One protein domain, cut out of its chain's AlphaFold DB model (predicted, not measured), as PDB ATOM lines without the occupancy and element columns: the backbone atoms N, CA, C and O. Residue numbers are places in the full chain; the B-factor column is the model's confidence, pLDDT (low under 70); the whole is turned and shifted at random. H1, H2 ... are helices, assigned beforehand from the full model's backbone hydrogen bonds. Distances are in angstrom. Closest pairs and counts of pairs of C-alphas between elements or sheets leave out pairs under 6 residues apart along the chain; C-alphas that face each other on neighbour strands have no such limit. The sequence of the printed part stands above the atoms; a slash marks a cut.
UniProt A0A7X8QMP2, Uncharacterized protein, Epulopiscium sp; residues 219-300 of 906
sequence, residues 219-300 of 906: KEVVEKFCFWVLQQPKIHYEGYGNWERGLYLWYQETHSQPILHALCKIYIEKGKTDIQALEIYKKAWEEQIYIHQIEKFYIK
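AT A GLANCE: This is residues 219 to 300 of the 906 residues of an uncharacterized protein of Epulopiscium sp (UniProt A0A7X8QMP2). A core helix, H4, runs through the middle of a small body of crossed helices, with H1 and H3 packed on it towards one end of the longest axis and the helical hairpin of H5 and H6 towards the other. The four-residue H2 sits at the outside, between H1 and H3 along the chain. The printed part has 82 residues with six named helices, in the order H1 H2 H3 H4 H5 H6, and no named strand; the class is all helix. It is compact, with a radius of gyration of the C-alphas of 11.6 A, and spans 31 by 26 by 20 A.

IN THESE COORDINATES: H4, residues 257 to 269, is 18.5 A long, from C-alpha 257 at (29.138, 8.004, 8.367) to C-alpha 269 at (39.165, 15.372, 21.993). H1, residues 219 to 231, also has 13 residues and is 18.8 A long, beginning with C-alpha 219 at (34.854, 10.810, -0.971). H3, residues 243 to 254, is 16.1 A long, and H5, residues 275 to 286, is 16.7 A. H6, residues 294 to 300, is 9.9 A long and ends with C-alpha 300 at (27.442, 19.678, 27.496). H2, residues 235 to 238, is 5.6 A long.

HOW THE PARTS SIT: H4 is the hub and touches four helices. H1 touches it at a steep tilt of 40 degrees, the same way; the closest C-alphas, of Cys 226 and Ala 262, are 5.3 A apart. H3 and H4 form a helical hairpin, at a shallow tilt of 28 degrees, opposite ways, with the C-alphas of Tyr 251 and Ile 259 closest at 6.0 A. H5 touches H4 at a steep tilt of 52 degrees, opposite ways; the closest C-alphas, of Cys 264 and Tyr 281, are 6.5 A apart. H6 only just touches H4, with 3 pairs of C-alphas within 8 A, and of H4, residues 264 to 268 alone touch H6; the closest C-alphas are those of Ile 268 and Phe 297, at 6.6 A. H5 and H6 form a second helical hairpin, at 37 degrees, only just steep, with the C-alphas of Tyr 281 and Tyr 298 closest at 5.5 A; of H5, residues 277 to 282 alone touch H6. H1 and H2 are close but not clearly touching, with the C-alphas of Val 229 and Tyr 237 closest at 7.1 A. H1 and H5 are apart, and so are H3 and H5. Every O i to N i+4 pair is within hydrogen-bond range in H1, H3, H4, H5 and H6; H2 is too short for such a pair.

THE WHOLE: The two C-alphas farthest apart, of Val 221 and Ile 299, are 32.2 A apart. The printed part has no cut. The link from H5 to H6 is short, and the other four are tight. The mean pLDDT of the printed part is 86.8; residues 239 to 241 are under 70.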
ATOM      1  N   LYS A 219      35.504  11.288  -2.201       89.94
ATOM      2  CA  LYS A 219      34.854  10.810  -0.971       89.94
ATOM      3  C   LYS A 219      35.596   9.611  -0.363       89.94
ATOM      4  O   LYS A 219      35.879   9.633   0.827       89.94
ATOM      5  N   GLU A 220      36.005   8.632  -1.177       90.69
ATOM      6  CA  GLU A 220      36.729   7.439  -0.702       90.69
ATOM      7  C   GLU A 220      38.057   7.787  -0.000       90.69
ATOM      8  O   GLU A 220      38.389   7.219   1.040       90.69
ATOM      9  N   VAL A 221      38.815   8.752  -0.534       92.00
ATOM     10  CA  VAL A 221      40.080   9.198   0.071       92.00
ATOM     11  C   VAL A 221      39.831   9.869   1.426       92.00
ATOM     12  O   VAL A 221      40.552   9.598   2.389       92.00
ATOM     13  N   VAL A 222      38.800  10.717   1.521       92.31
ATOM     14  CA  VAL A 222      38.416  11.377   2.779       92.31
ATOM     15  C   VAL A 222      37.929  10.351   3.806       92.31
ATOM     16  O   VAL A 222      38.309  10.435   4.972       92.31
ATOM     17  N   GLU A 223      37.155   9.347   3.396       92.19
ATOM     18  CA  GLU A 223      36.691   8.270   4.278       92.19
ATOM     19  C   GLU A 223      37.854   7.428   4.812       92.19
ATOM     20  O   GLU A 223      37.930   7.195   6.017       92.19
ATOM     21  N   LYS A 224      38.820   7.046   3.964       91.56
ATOM     22  CA  LYS A 224      40.043   6.345   4.400       91.56
ATOM     23  C   LYS A 224      40.871   7.168   5.380       91.56
ATOM     24  O   LYS A 224      41.372   6.629   6.366       91.56
ATOM     25  N   PHE A 225      40.971   8.477   5.153       91.69
ATOM     26  CA  PHE A 225      41.563   9.388   6.126       91.69
ATOM     27  C   PHE A 225      40.801   9.374   7.459       91.69
ATOM     28  O   PHE A 225      41.430   9.260   8.508       91.69
ATOM     29  N   CYS A 226      39.468   9.424   7.432       91.81
ATOM     30  CA  CYS A 226      38.641   9.371   8.637       91.81
ATOM     31  C   CYS A 226      38.834   8.058   9.406       91.81
ATOM     32  O   CYS A 226      39.080   8.095  10.609       91.81
ATOM     33  N   PHE A 227      38.828   6.907   8.725       90.69
ATOM     34  CA  PHE A 227      39.122   5.611   9.349       90.69
ATOM     35  C   PHE A 227      40.500   5.583  10.013       90.69
ATOM     36  O   PHE A 227      40.634   5.093  11.135       90.69
ATOM     37  N   TRP A 228      41.516   6.148   9.357       90.69
ATOM     38  CA  TRP A 228      42.842   6.271   9.948       90.69
ATOM     39  C   TRP A 228      42.826   7.169  11.196       90.69
ATOM     40  O   TRP A 228      43.333   6.760  12.237       90.69
ATOM     41  N   VAL A 229      42.175   8.339  11.147       89.00
ATOM     42  CA  VAL A 229      42.033   9.246  12.307       89.00
ATOM     43  C   VAL A 229      41.403   8.533  13.504       89.00
ATOM     44  O   VAL A 229      41.859   8.720  14.633       89.00
ATOM     45  N   LEU A 230      40.403   7.675  13.290       87.94
ATOM     46  CA  LEU A 230      39.754   6.919  14.366       87.94
ATOM     47  C   LEU A 230      40.707   5.962  15.092       87.94
ATOM     48  O   LEU A 230      40.603   5.817  16.309       87.94
ATOM     49  N   GLN A 231      41.683   5.391  14.388       88.00
ATOM     50  CA  GLN A 231      42.644   4.431  14.943       88.00
ATOM     51  C   GLN A 231      43.871   5.087  15.593       88.00
ATOM     52  O   GLN A 231      44.587   4.429  16.344       88.00
ATOM     53  N   GLN A 232      44.139   6.366  15.313       86.81
ATOM     54  CA  GLN A 232      45.345   7.045  15.795       86.81
ATOM     55  C   GLN A 232      45.120   7.897  17.056       86.81
ATOM     56  O   GLN A 232      44.030   8.444  17.250       86.81
ATOM     57  N   PRO A 233      46.158   8.095  17.890       82.12
ATOM     58  CA  PRO A 233      46.147   9.115  18.935       82.12
ATOM     59  C   PRO A 233      46.118  10.536  18.351       82.12
ATOM     60  O   PRO A 233      46.719  10.799  17.305       82.12
ATOM     61  N   LYS A 234      45.532  11.481  19.096       78.19
ATOM     62  CA  LYS A 234      45.428  12.917  18.762       78.19
ATOM     63  C   LYS A 234      46.705  13.545  18.180       78.19
ATOM     64  O   LYS A 234      46.669  14.244  17.165       78.19
ATOM     65  N   ILE A 235      47.852  13.249  18.797       77.25
ATOM     66  CA  ILE A 235      49.170  13.824  18.468       77.25
ATOM     67  C   ILE A 235      49.559  13.575  16.997       77.25
ATOM     68  O   ILE A 235      50.241  14.398  16.389       77.25
ATOM     69  N   HIS A 236      49.102  12.470  16.397       76.12
ATOM     70  CA  HIS A 236      49.517  12.065  15.052       76.12
ATOM     71  C   HIS A 236      48.887  12.891  13.929       76.12
ATOM     72  O   HIS A 236      49.453  12.951  12.837       76.12
ATOM     73  N   TYR A 237      47.749  13.542  14.176       76.25
ATOM     74  CA  TYR A 237      47.030  14.283  13.138       76.25
ATOM     75  C   TYR A 237      46.851  15.777  13.457       76.25
ATOM     76  O   TYR A 237      46.714  16.577  12.529       76.25
ATOM     77  N   GLU A 238      46.930  16.190  14.726       72.19
ATOM     78  CA  GLU A 238      46.755  17.591  15.144       72.19
ATOM     79  C   GLU A 238      47.843  18.531  14.588       72.19
ATOM     80  O   GLU A 238      47.542  19.641  14.141       72.19
ATOM     81  N   GLY A 239      49.096  18.064  14.500       67.94
ATOM     82  CA  GLY A 239      50.229  18.846  13.978       67.94
ATOM     83  C   GLY A 239      50.129  19.229  12.494       67.94
ATOM     84  O   GLY A 239      50.888  20.073  12.017       67.94
ATOM     85  N   TYR A 240      49.181  18.643  11.754       65.69
ATOM     86  CA  TYR A 240      49.037  18.844  10.312       65.69
ATOM     87  C   TYR A 240      47.969  19.868   9.928       65.69
ATOM     88  O   TYR A 240      47.941  20.260   8.762       65.69
ATOM     89  N   GLY A 241      47.163  20.382  10.862       69.31
ATOM     90  CA  GLY A 241      46.236  21.494  10.623       69.31
ATOM     91  C   GLY A 241      44.850  21.311  11.243       69.31
ATOM     92  O   GLY A 241      44.559  20.313  11.893       69.31
ATOM     93  N   ASN A 242      43.972  22.297  11.031       79.62
ATOM     94  CA  ASN A 242      42.596  22.235  11.521       79.62
ATOM     95  C   ASN A 242      41.689  21.458  10.547       79.62
ATOM     96  O   ASN A 242      41.159  22.035   9.596       79.62
ATOM     97  N   TRP A 243      41.536  20.155  10.790       86.69
ATOM     98  CA  TRP A 243      40.721  19.235   9.984       86.69
ATOM     99  C   TRP A 243      39.211  19.453  10.116       86.69
ATOM    100  O   TRP A 243      38.469  19.149   9.187       86.69
ATOM    101  N   GLU A 244      38.762  20.026  11.233       86.44
ATOM    102  CA  GLU A 244      37.345  20.155  11.600       86.44
ATOM    103  C   GLU A 244      36.521  20.857  10.533       86.44
ATOM    104  O   GLU A 244      35.529  20.322  10.058       86.44
ATOM    105  N   ARG A 245      36.961  22.051  10.117       85.12
ATOM    106  CA  ARG A 245      36.227  22.858   9.139       85.12
ATOM    107  C   ARG A 245      36.104  22.135   7.802       85.12
ATOM    108  O   ARG A 245      35.061  22.209   7.166       85.12
ATOM    109  N   GLY A 246      37.173  21.463   7.373       85.56
ATOM    110  CA  GLY A 246      37.174  20.700   6.127       85.56
ATOM    111  C   GLY A 246      36.213  19.520   6.205       85.56
ATOM    112  O   GLY A 246      35.358  19.374   5.339       85.56
ATOM    113  N   LEU A 247      36.320  18.714   7.263       90.12
ATOM    114  CA  LEU A 247      35.472  17.542   7.466       90.12
ATOM    115  C   LEU A 247      33.996  17.917   7.648       90.12
ATOM    116  O   LEU A 247      33.144  17.238   7.091       90.12
ATOM    117  N   TYR A 248      33.685  19.011   8.349       90.69
ATOM    118  CA  TYR A 248      32.308  19.483   8.527       90.69
ATOM    119  C   TYR A 248      31.655  19.836   7.186       90.69
ATOM    120  O   TYR A 248      30.555  19.373   6.900       90.69
ATOM    121  N   LEU A 249      32.356  20.577   6.317       88.19
ATOM    122  CA  LEU A 249      31.858  20.892   4.973       88.19
ATOM    123  C   LEU A 249      31.660  19.627   4.126       88.19
ATOM    124  O   LEU A 249      30.655  19.493   3.436       88.19
ATOM    125  N   TRP A 250      32.598  18.681   4.206       88.56
ATOM    126  CA  TRP A 250      32.481  17.395   3.518       88.56
ATOM    127  C   TRP A 250      31.317  16.552   4.043       88.56
ATOM    128  O   TRP A 250      30.624  15.911   3.253       88.56
ATOM    129  N   TYR A 251      31.062  16.564   5.350       90.81
ATOM    130  CA  TYR A 251      29.909  15.890   5.937       90.81
ATOM    131  C   TYR A 251      28.595  16.514   5.457       90.81
ATOM    132  O   TYR A 251      27.705  15.779   5.040       90.81
ATOM    133  N   GLN A 252      28.497  17.848   5.428       89.62
ATOM    134  CA  GLN A 252      27.315  18.544   4.908       89.62
ATOM    135  C   GLN A 252      27.015  18.211   3.440       89.62
ATOM    136  O   GLN A 252      25.851  18.169   3.058       89.62
ATOM    137  N   GLU A 253      28.039  17.979   2.615       85.62
ATOM    138  CA  GLU A 253      27.849  17.636   1.200       85.62
ATOM    139  C   GLU A 253      27.594  16.138   0.965       85.62
ATOM    140  O   GLU A 253      26.867  15.780   0.041       85.62
ATOM    141  N   THR A 254      28.200  15.250   1.761       86.44
ATOM    142  CA  THR A 254      28.222  13.802   1.467       86.44
ATOM    143  C   THR A 254      27.410  12.927   2.414       86.44
ATOM    144  O   THR A 254      27.223  11.750   2.087       86.44
ATOM    145  N   HIS A 255      27.002  13.459   3.574       87.44
ATOM    146  CA  HIS A 255      26.342  12.743   4.676       87.44
ATOM    147  C   HIS A 255      26.995  11.385   4.991       87.44
ATOM    148  O   HIS A 255      26.331  10.370   5.174       87.44
ATOM    149  N   SER A 256      28.330  11.341   4.968       91.00
ATOM    150  CA  SER A 256      29.102  10.109   5.143       91.00
ATOM    151  C   SER A 256      29.317   9.769   6.622       91.00
ATOM    152  O   SER A 256      29.875  10.577   7.371       91.00
ATOM    153  N   GLN A 257      28.952   8.543   7.014       90.62
ATOM    154  CA  GLN A 257      29.138   8.004   8.367       90.62
ATOM    155  C   GLN A 257      30.593   8.030   8.866       90.62
ATOM    156  O   GLN A 257      30.831   8.531   9.967       90.62
ATOM    157  N   PRO A 258      31.595   7.559   8.094       91.75
ATOM    158  CA  PRO A 258      32.998   7.663   8.495       91.75
ATOM    159  C   PRO A 258      33.445   9.092   8.829       91.75
ATOM    160  O   PRO A 258      34.203   9.296   9.779       91.75
ATOM    161  N   ILE A 259      32.956  10.088   8.079       92.38
ATOM    162  CA  ILE A 259      33.285  11.503   8.307       92.38
ATOM    163  C   ILE A 259      32.652  11.994   9.609       92.38
ATOM    164  O   ILE A 259      33.329  12.650  10.402       92.38
ATOM    165  N   LEU A 260      31.386  11.640   9.852       92.56
ATOM    166  CA  LEU A 260      30.684  11.964  11.091       92.56
ATOM    167  C   LEU A 260      31.407  11.386  12.315       92.56
ATOM    168  O   LEU A 260      31.684  12.108  13.270       92.56
ATOM    169  N   HIS A 261      31.811  10.116  12.244       92.19
ATOM    170  CA  HIS A 261      32.538   9.438  13.318       92.19
ATOM    171  C   HIS A 261      33.871  10.147  13.628       92.19
ATOM    172  O   HIS A 261      34.170  10.455  14.786       92.19
ATOM    173  N   ALA A 262      34.664  10.474  12.601       91.00
ATOM    174  CA  ALA A 262      35.921  11.196  12.789       91.00
ATOM    175  C   ALA A 262      35.707  12.615  13.343       91.00
ATOM    176  O   ALA A 262      36.460  13.044  14.218       91.00
ATOM    177  N   LEU A 263      34.672  13.331  12.886       91.75
ATOM    178  CA  LEU A 263      34.300  14.645  13.418       91.75
ATOM    179  C   LEU A 263      33.968  14.585  14.909       91.75
ATOM    180  O   LEU A 263      34.516  15.375  15.676       91.75
ATOM    181  N   CYS A 264      33.132  13.634  15.327       91.50
ATOM    182  CA  CYS A 264      32.773  13.450  16.729       91.50
ATOM    183  C   CYS A 264      33.999  13.167  17.600       91.50
ATOM    184  O   CYS A 264      34.167  13.821  18.629       91.50
ATOM    185  N   LYS A 265      34.901  12.271  17.168       90.00
ATOM    186  CA  LYS A 265      36.161  12.008  17.885       90.00
ATOM    187  C   LYS A 265      36.985  13.288  18.052       90.00
ATOM    188  O   LYS A 265      37.418  13.596  19.159       90.00
ATOM    189  N   ILE A 266      37.165  14.060  16.977       89.44
ATOM    190  CA  ILE A 266      37.937  15.310  17.013       89.44
ATOM    191  C   ILE A 266      37.277  16.337  17.945       89.44
ATOM    192  O   ILE A 266      37.973  16.999  18.716       89.44
ATOM    193  N   TYR A 267      35.951  16.481  17.897       90.56
ATOM    194  CA  TYR A 267      35.222  17.445  18.724       90.56
ATOM    195  C   TYR A 267      35.302  17.092  20.212       90.56
ATOM    196  O   TYR A 267      35.602  17.973  21.020       90.56
ATOM    197  N   ILE A 268      35.149  15.811  20.558       88.56
ATOM    198  CA  ILE A 268      35.308  15.289  21.924       88.56
ATOM    199  C   ILE A 268      36.736  15.536  22.426       88.56
ATOM    200  O   ILE A 268      36.933  16.115  23.492       88.56
ATOM    201  N   GLU A 269      37.752  15.191  21.629       87.25
ATOM    202  CA  GLU A 269      39.165  15.372  21.993       87.25
ATOM    203  C   GLU A 269      39.586  16.841  22.154       87.25
ATOM    204  O   GLU A 269      40.590  17.138  22.817       87.25
ATOM    205  N   LYS A 270      38.865  17.775  21.528       85.25
ATOM    206  CA  LYS A 270      39.064  19.221  21.709       85.25
ATOM    207  C   LYS A 270      38.114  19.852  22.722       85.25
ATOM    208  O   LYS A 270      38.232  21.047  22.978       85.25
ATOM    209  N   GLY A 271      37.211  19.070  23.302       84.81
ATOM    210  CA  GLY A 271      36.245  19.538  24.280       84.81
ATOM    211  C   GLY A 271      35.219  20.523  23.718       84.81
ATOM    212  O   GLY A 271      34.817  21.437  24.432       84.81
ATOM    213  N   LYS A 272      34.834  20.390  22.442       87.25
ATOM    214  CA  LYS A 272      33.896  21.312  21.793       87.25
ATOM    215  C   LYS A 272      32.452  21.073  22.212       87.25
ATOM    216  O   LYS A 272      31.974  19.936  22.208       87.25
ATOM    217  N   THR A 273      31.768  22.177  22.489       86.81
ATOM    218  CA  THR A 273      30.382  22.242  22.974       86.81
ATOM    219  C   THR A 273      29.572  23.345  22.279       86.81
ATOM    220  O   THR A 273      28.491  23.709  22.725       86.81
ATOM    221  N   ASP A 274      30.074  23.893  21.171       88.88
ATOM    222  CA  ASP A 274      29.371  24.907  20.386       88.88
ATOM    223  C   ASP A 274      28.163  24.328  19.624       88.88
ATOM    224  O   ASP A 274      27.986  23.116  19.505       88.88
ATOM    225  N   ILE A 275      27.328  25.205  19.057       87.81
ATOM    226  CA  ILE A 275      26.109  24.822  18.313       87.81
ATOM    227  C   ILE A 275      26.431  23.855  17.156       87.81
ATOM    228  O   ILE A 275      25.660  22.945  16.863       87.81
ATOM    229  N   GLN A 276      27.596  24.013  16.517       89.00
ATOM    230  CA  GLN A 276      28.058  23.078  15.488       89.00
ATOM    231  C   GLN A 276      28.381  21.695  16.065       89.00
ATOM    232  O   GLN A 276      28.083  20.688  15.426       89.00
ATOM    233  N   ALA A 277      28.984  21.616  17.255       89.19
ATOM    234  CA  ALA A 277      29.212  20.344  17.929       89.19
ATOM    235  C   ALA A 277      27.901  19.671  18.346       89.19
ATOM    236  O   ALA A 277      27.772  18.465  18.155       89.19
ATOM    237  N   LEU A 278      26.912  20.440  18.815       91.19
ATOM    238  CA  LEU A 278      25.576  19.927  19.127       91.19
ATOM    239  C   LEU A 278      24.937  19.219  17.922       91.19
ATOM    240  O   LEU A 278      24.474  18.088  18.054       91.19
ATOM    241  N   GLU A 279      24.952  19.857  16.746       90.94
ATOM    242  CA  GLU A 279      24.417  19.273  15.506       90.94
ATOM    243  C   GLU A 279      25.079  17.923  15.188       90.94
ATOM    244  O   GLU A 279      24.411  16.953  14.829       90.94
ATOM    245  N   ILE A 280      26.402  17.860  15.335       92.44
ATOM    246  CA  ILE A 280      27.203  16.675  15.030       92.44
ATOM    247  C   ILE A 280      26.954  15.549  16.040       92.44
ATOM    248  O   ILE A 280      26.750  14.410  15.625       92.44
ATOM    249  N   TYR A 281      26.910  15.843  17.343       91.31
ATOM    250  CA  TYR A 281      26.610  14.834  18.362       91.31
ATOM    251  C   TYR A 281      25.187  14.285  18.232       91.31
ATOM    252  O   TYR A 281      24.999  13.073  18.331       91.31
ATOM    253  N   LYS A 282      24.206  15.145  17.931       90.50
ATOM    254  CA  LYS A 282      22.817  14.734  17.680       90.50
ATOM    255  C   LYS A 282      22.725  13.759  16.504       90.50
ATOM    256  O   LYS A 282      22.173  12.675  16.657       90.50
ATOM    257  N   LYS A 283      23.338  14.093  15.365       90.69
ATOM    258  CA  LYS A 283      23.344  13.224  14.175       90.69
ATOM    259  C   LYS A 283      24.083  11.909  14.412       90.69
ATOM    260  O   LYS A 283      23.621  10.857  13.991       90.69
ATOM    261  N   ALA A 284      25.212  11.944  15.115       89.62
ATOM    262  CA  ALA A 284      25.952  10.729  15.446       89.62
ATOM    263  C   ALA A 284      25.159   9.797  16.369       89.62
ATOM    264  O   ALA A 284      25.234   8.581  16.209       89.62
ATOM    265  N   TRP A 285      24.361  10.358  17.281       86.75
ATOM    266  CA  TRP A 285      23.420   9.590  18.088       86.75
ATOM    267  C   TRP A 285      22.284   8.984  17.249       86.75
ATOM    268  O   TRP A 285      22.015   7.790  17.362       86.75
ATOM    269  N   GLU A 286      21.647   9.777  16.379       87.38
ATOM    270  CA  GLU A 286      20.584   9.316  15.467       87.38
ATOM    271  C   GLU A 286      21.059   8.167  14.560       87.38
ATOM    272  O   GLU A 286      20.325   7.209  14.323       87.38
ATOM    273  N   GLU A 287      22.311   8.231  14.105       87.88
ATOM    274  CA  GLU A 287      22.956   7.209  13.278       87.88
ATOM    275  C   GLU A 287      23.599   6.058  14.087       87.88
ATOM    276  O   GLU A 287      24.221   5.172  13.499       87.88
ATOM    277  N   GLN A 288      23.443   6.045  15.419       85.12
ATOM    278  CA  GLN A 288      23.961   5.021  16.344       85.12
ATOM    279  C   GLN A 288      25.487   4.812  16.271       85.12
ATOM    280  O   GLN A 288      25.997   3.694  16.385       85.12
ATOM    281  N   ILE A 289      26.243   5.897  16.095       84.44
ATOM    282  CA  ILE A 289      27.706   5.864  16.070       84.44
ATOM    283  C   ILE A 289      28.248   5.760  17.497       84.44
ATOM    284  O   ILE A 289      28.101   6.672  18.308       84.44
ATOM    285  N   TYR A 290      28.947   4.663  17.783       80.69
ATOM    286  CA  TYR A 290      29.557   4.440  19.091       80.69
ATOM    287  C   TYR A 290      30.920   5.135  19.213       80.69
ATOM    288  O   TYR A 290      31.904   4.699  18.611       80.69
ATOM    289  N   ILE A 291      30.985   6.194  20.026       81.31
ATOM    290  CA  ILE A 291      32.225   6.863  20.443       81.31
ATOM    291  C   ILE A 291      32.168   7.082  21.948       81.31
ATOM    292  O   ILE A 291      31.173   7.565  22.480       81.31
ATOM    293  N   HIS A 292      33.261   6.767  22.636       79.25
ATOM    294  CA  HIS A 292      33.370   6.954  24.078       79.25
ATOM    295  C   HIS A 292      33.067   8.410  24.496       79.25
ATOM    296  O   HIS A 292      33.675   9.342  23.965       79.25
ATOM    297  N   GLN A 293      32.174   8.586  25.481       80.31
ATOM    298  CA  GLN A 293      31.716   9.870  26.044       80.31
ATOM    299  C   GLN A 293      30.896  10.772  25.103       80.31
ATOM    300  O   GLN A 293      30.732  11.961  25.400       80.31
ATOM    301  N   ILE A 294      30.355  10.257  23.996       85.38
ATOM    302  CA  ILE A 294      29.533  11.077  23.094       85.38
ATOM    303  C   ILE A 294      28.288  11.634  23.796       85.38
ATOM    304  O   ILE A 294      27.971  12.810  23.640       85.38
ATOM    305  N   GLU A 295      27.655  10.835  24.651       85.44
ATOM    306  CA  GLU A 295      26.492  11.200  25.461       85.44
ATOM    307  C   GLU A 295      26.809  12.386  26.379       85.44
ATOM    308  O   GLU A 295      26.080  13.380  26.421       85.44
ATOM    309  N   LYS A 296      27.959  12.323  27.061       85.44
ATOM    310  CA  LYS A 296      28.459  13.381  27.948       85.44
ATOM    311  C   LYS A 296      28.665  14.694  27.197       85.44
ATOM    312  O   LYS A 296      28.266  15.755  27.677       85.44
ATOM    313  N   PHE A 297      29.313  14.648  26.034       87.81
ATOM    314  CA  PHE A 297      29.573  15.847  25.235       87.81
ATOM    315  C   PHE A 297      28.323  16.390  24.546       87.81
ATOM    316  O   PHE A 297      28.206  17.607  24.413       87.81
ATOM    317  N   TYR A 298      27.362  15.530  24.209       88.75
ATOM    318  CA  TYR A 298      26.050  15.954  23.739       88.75
ATOM    319  C   TYR A 298      25.327  16.767  24.825       88.75
ATOM    320  O   TYR A 298      24.928  17.897  24.558       88.75
ATOM    321  N   ILE A 299      25.263  16.285  26.072       86.62
ATOM    322  CA  ILE A 299      24.641  17.043  27.176       86.62
ATOM    323  C   ILE A 299      25.342  18.389  27.399       86.62
ATOM    324  O   ILE A 299      24.673  19.404  27.583       86.62
ATOM    325  N   LYS A 300      26.679  18.426  27.357       88.50
ATOM    326  CA  LYS A 300      27.442  19.678  27.496       88.50
ATOM    327  C   LYS A 300      27.163  20.665  26.360       88.50
ATOM    328  O   LYS A 300      26.933  21.841  26.617       88.50
TER     329      LYS A 300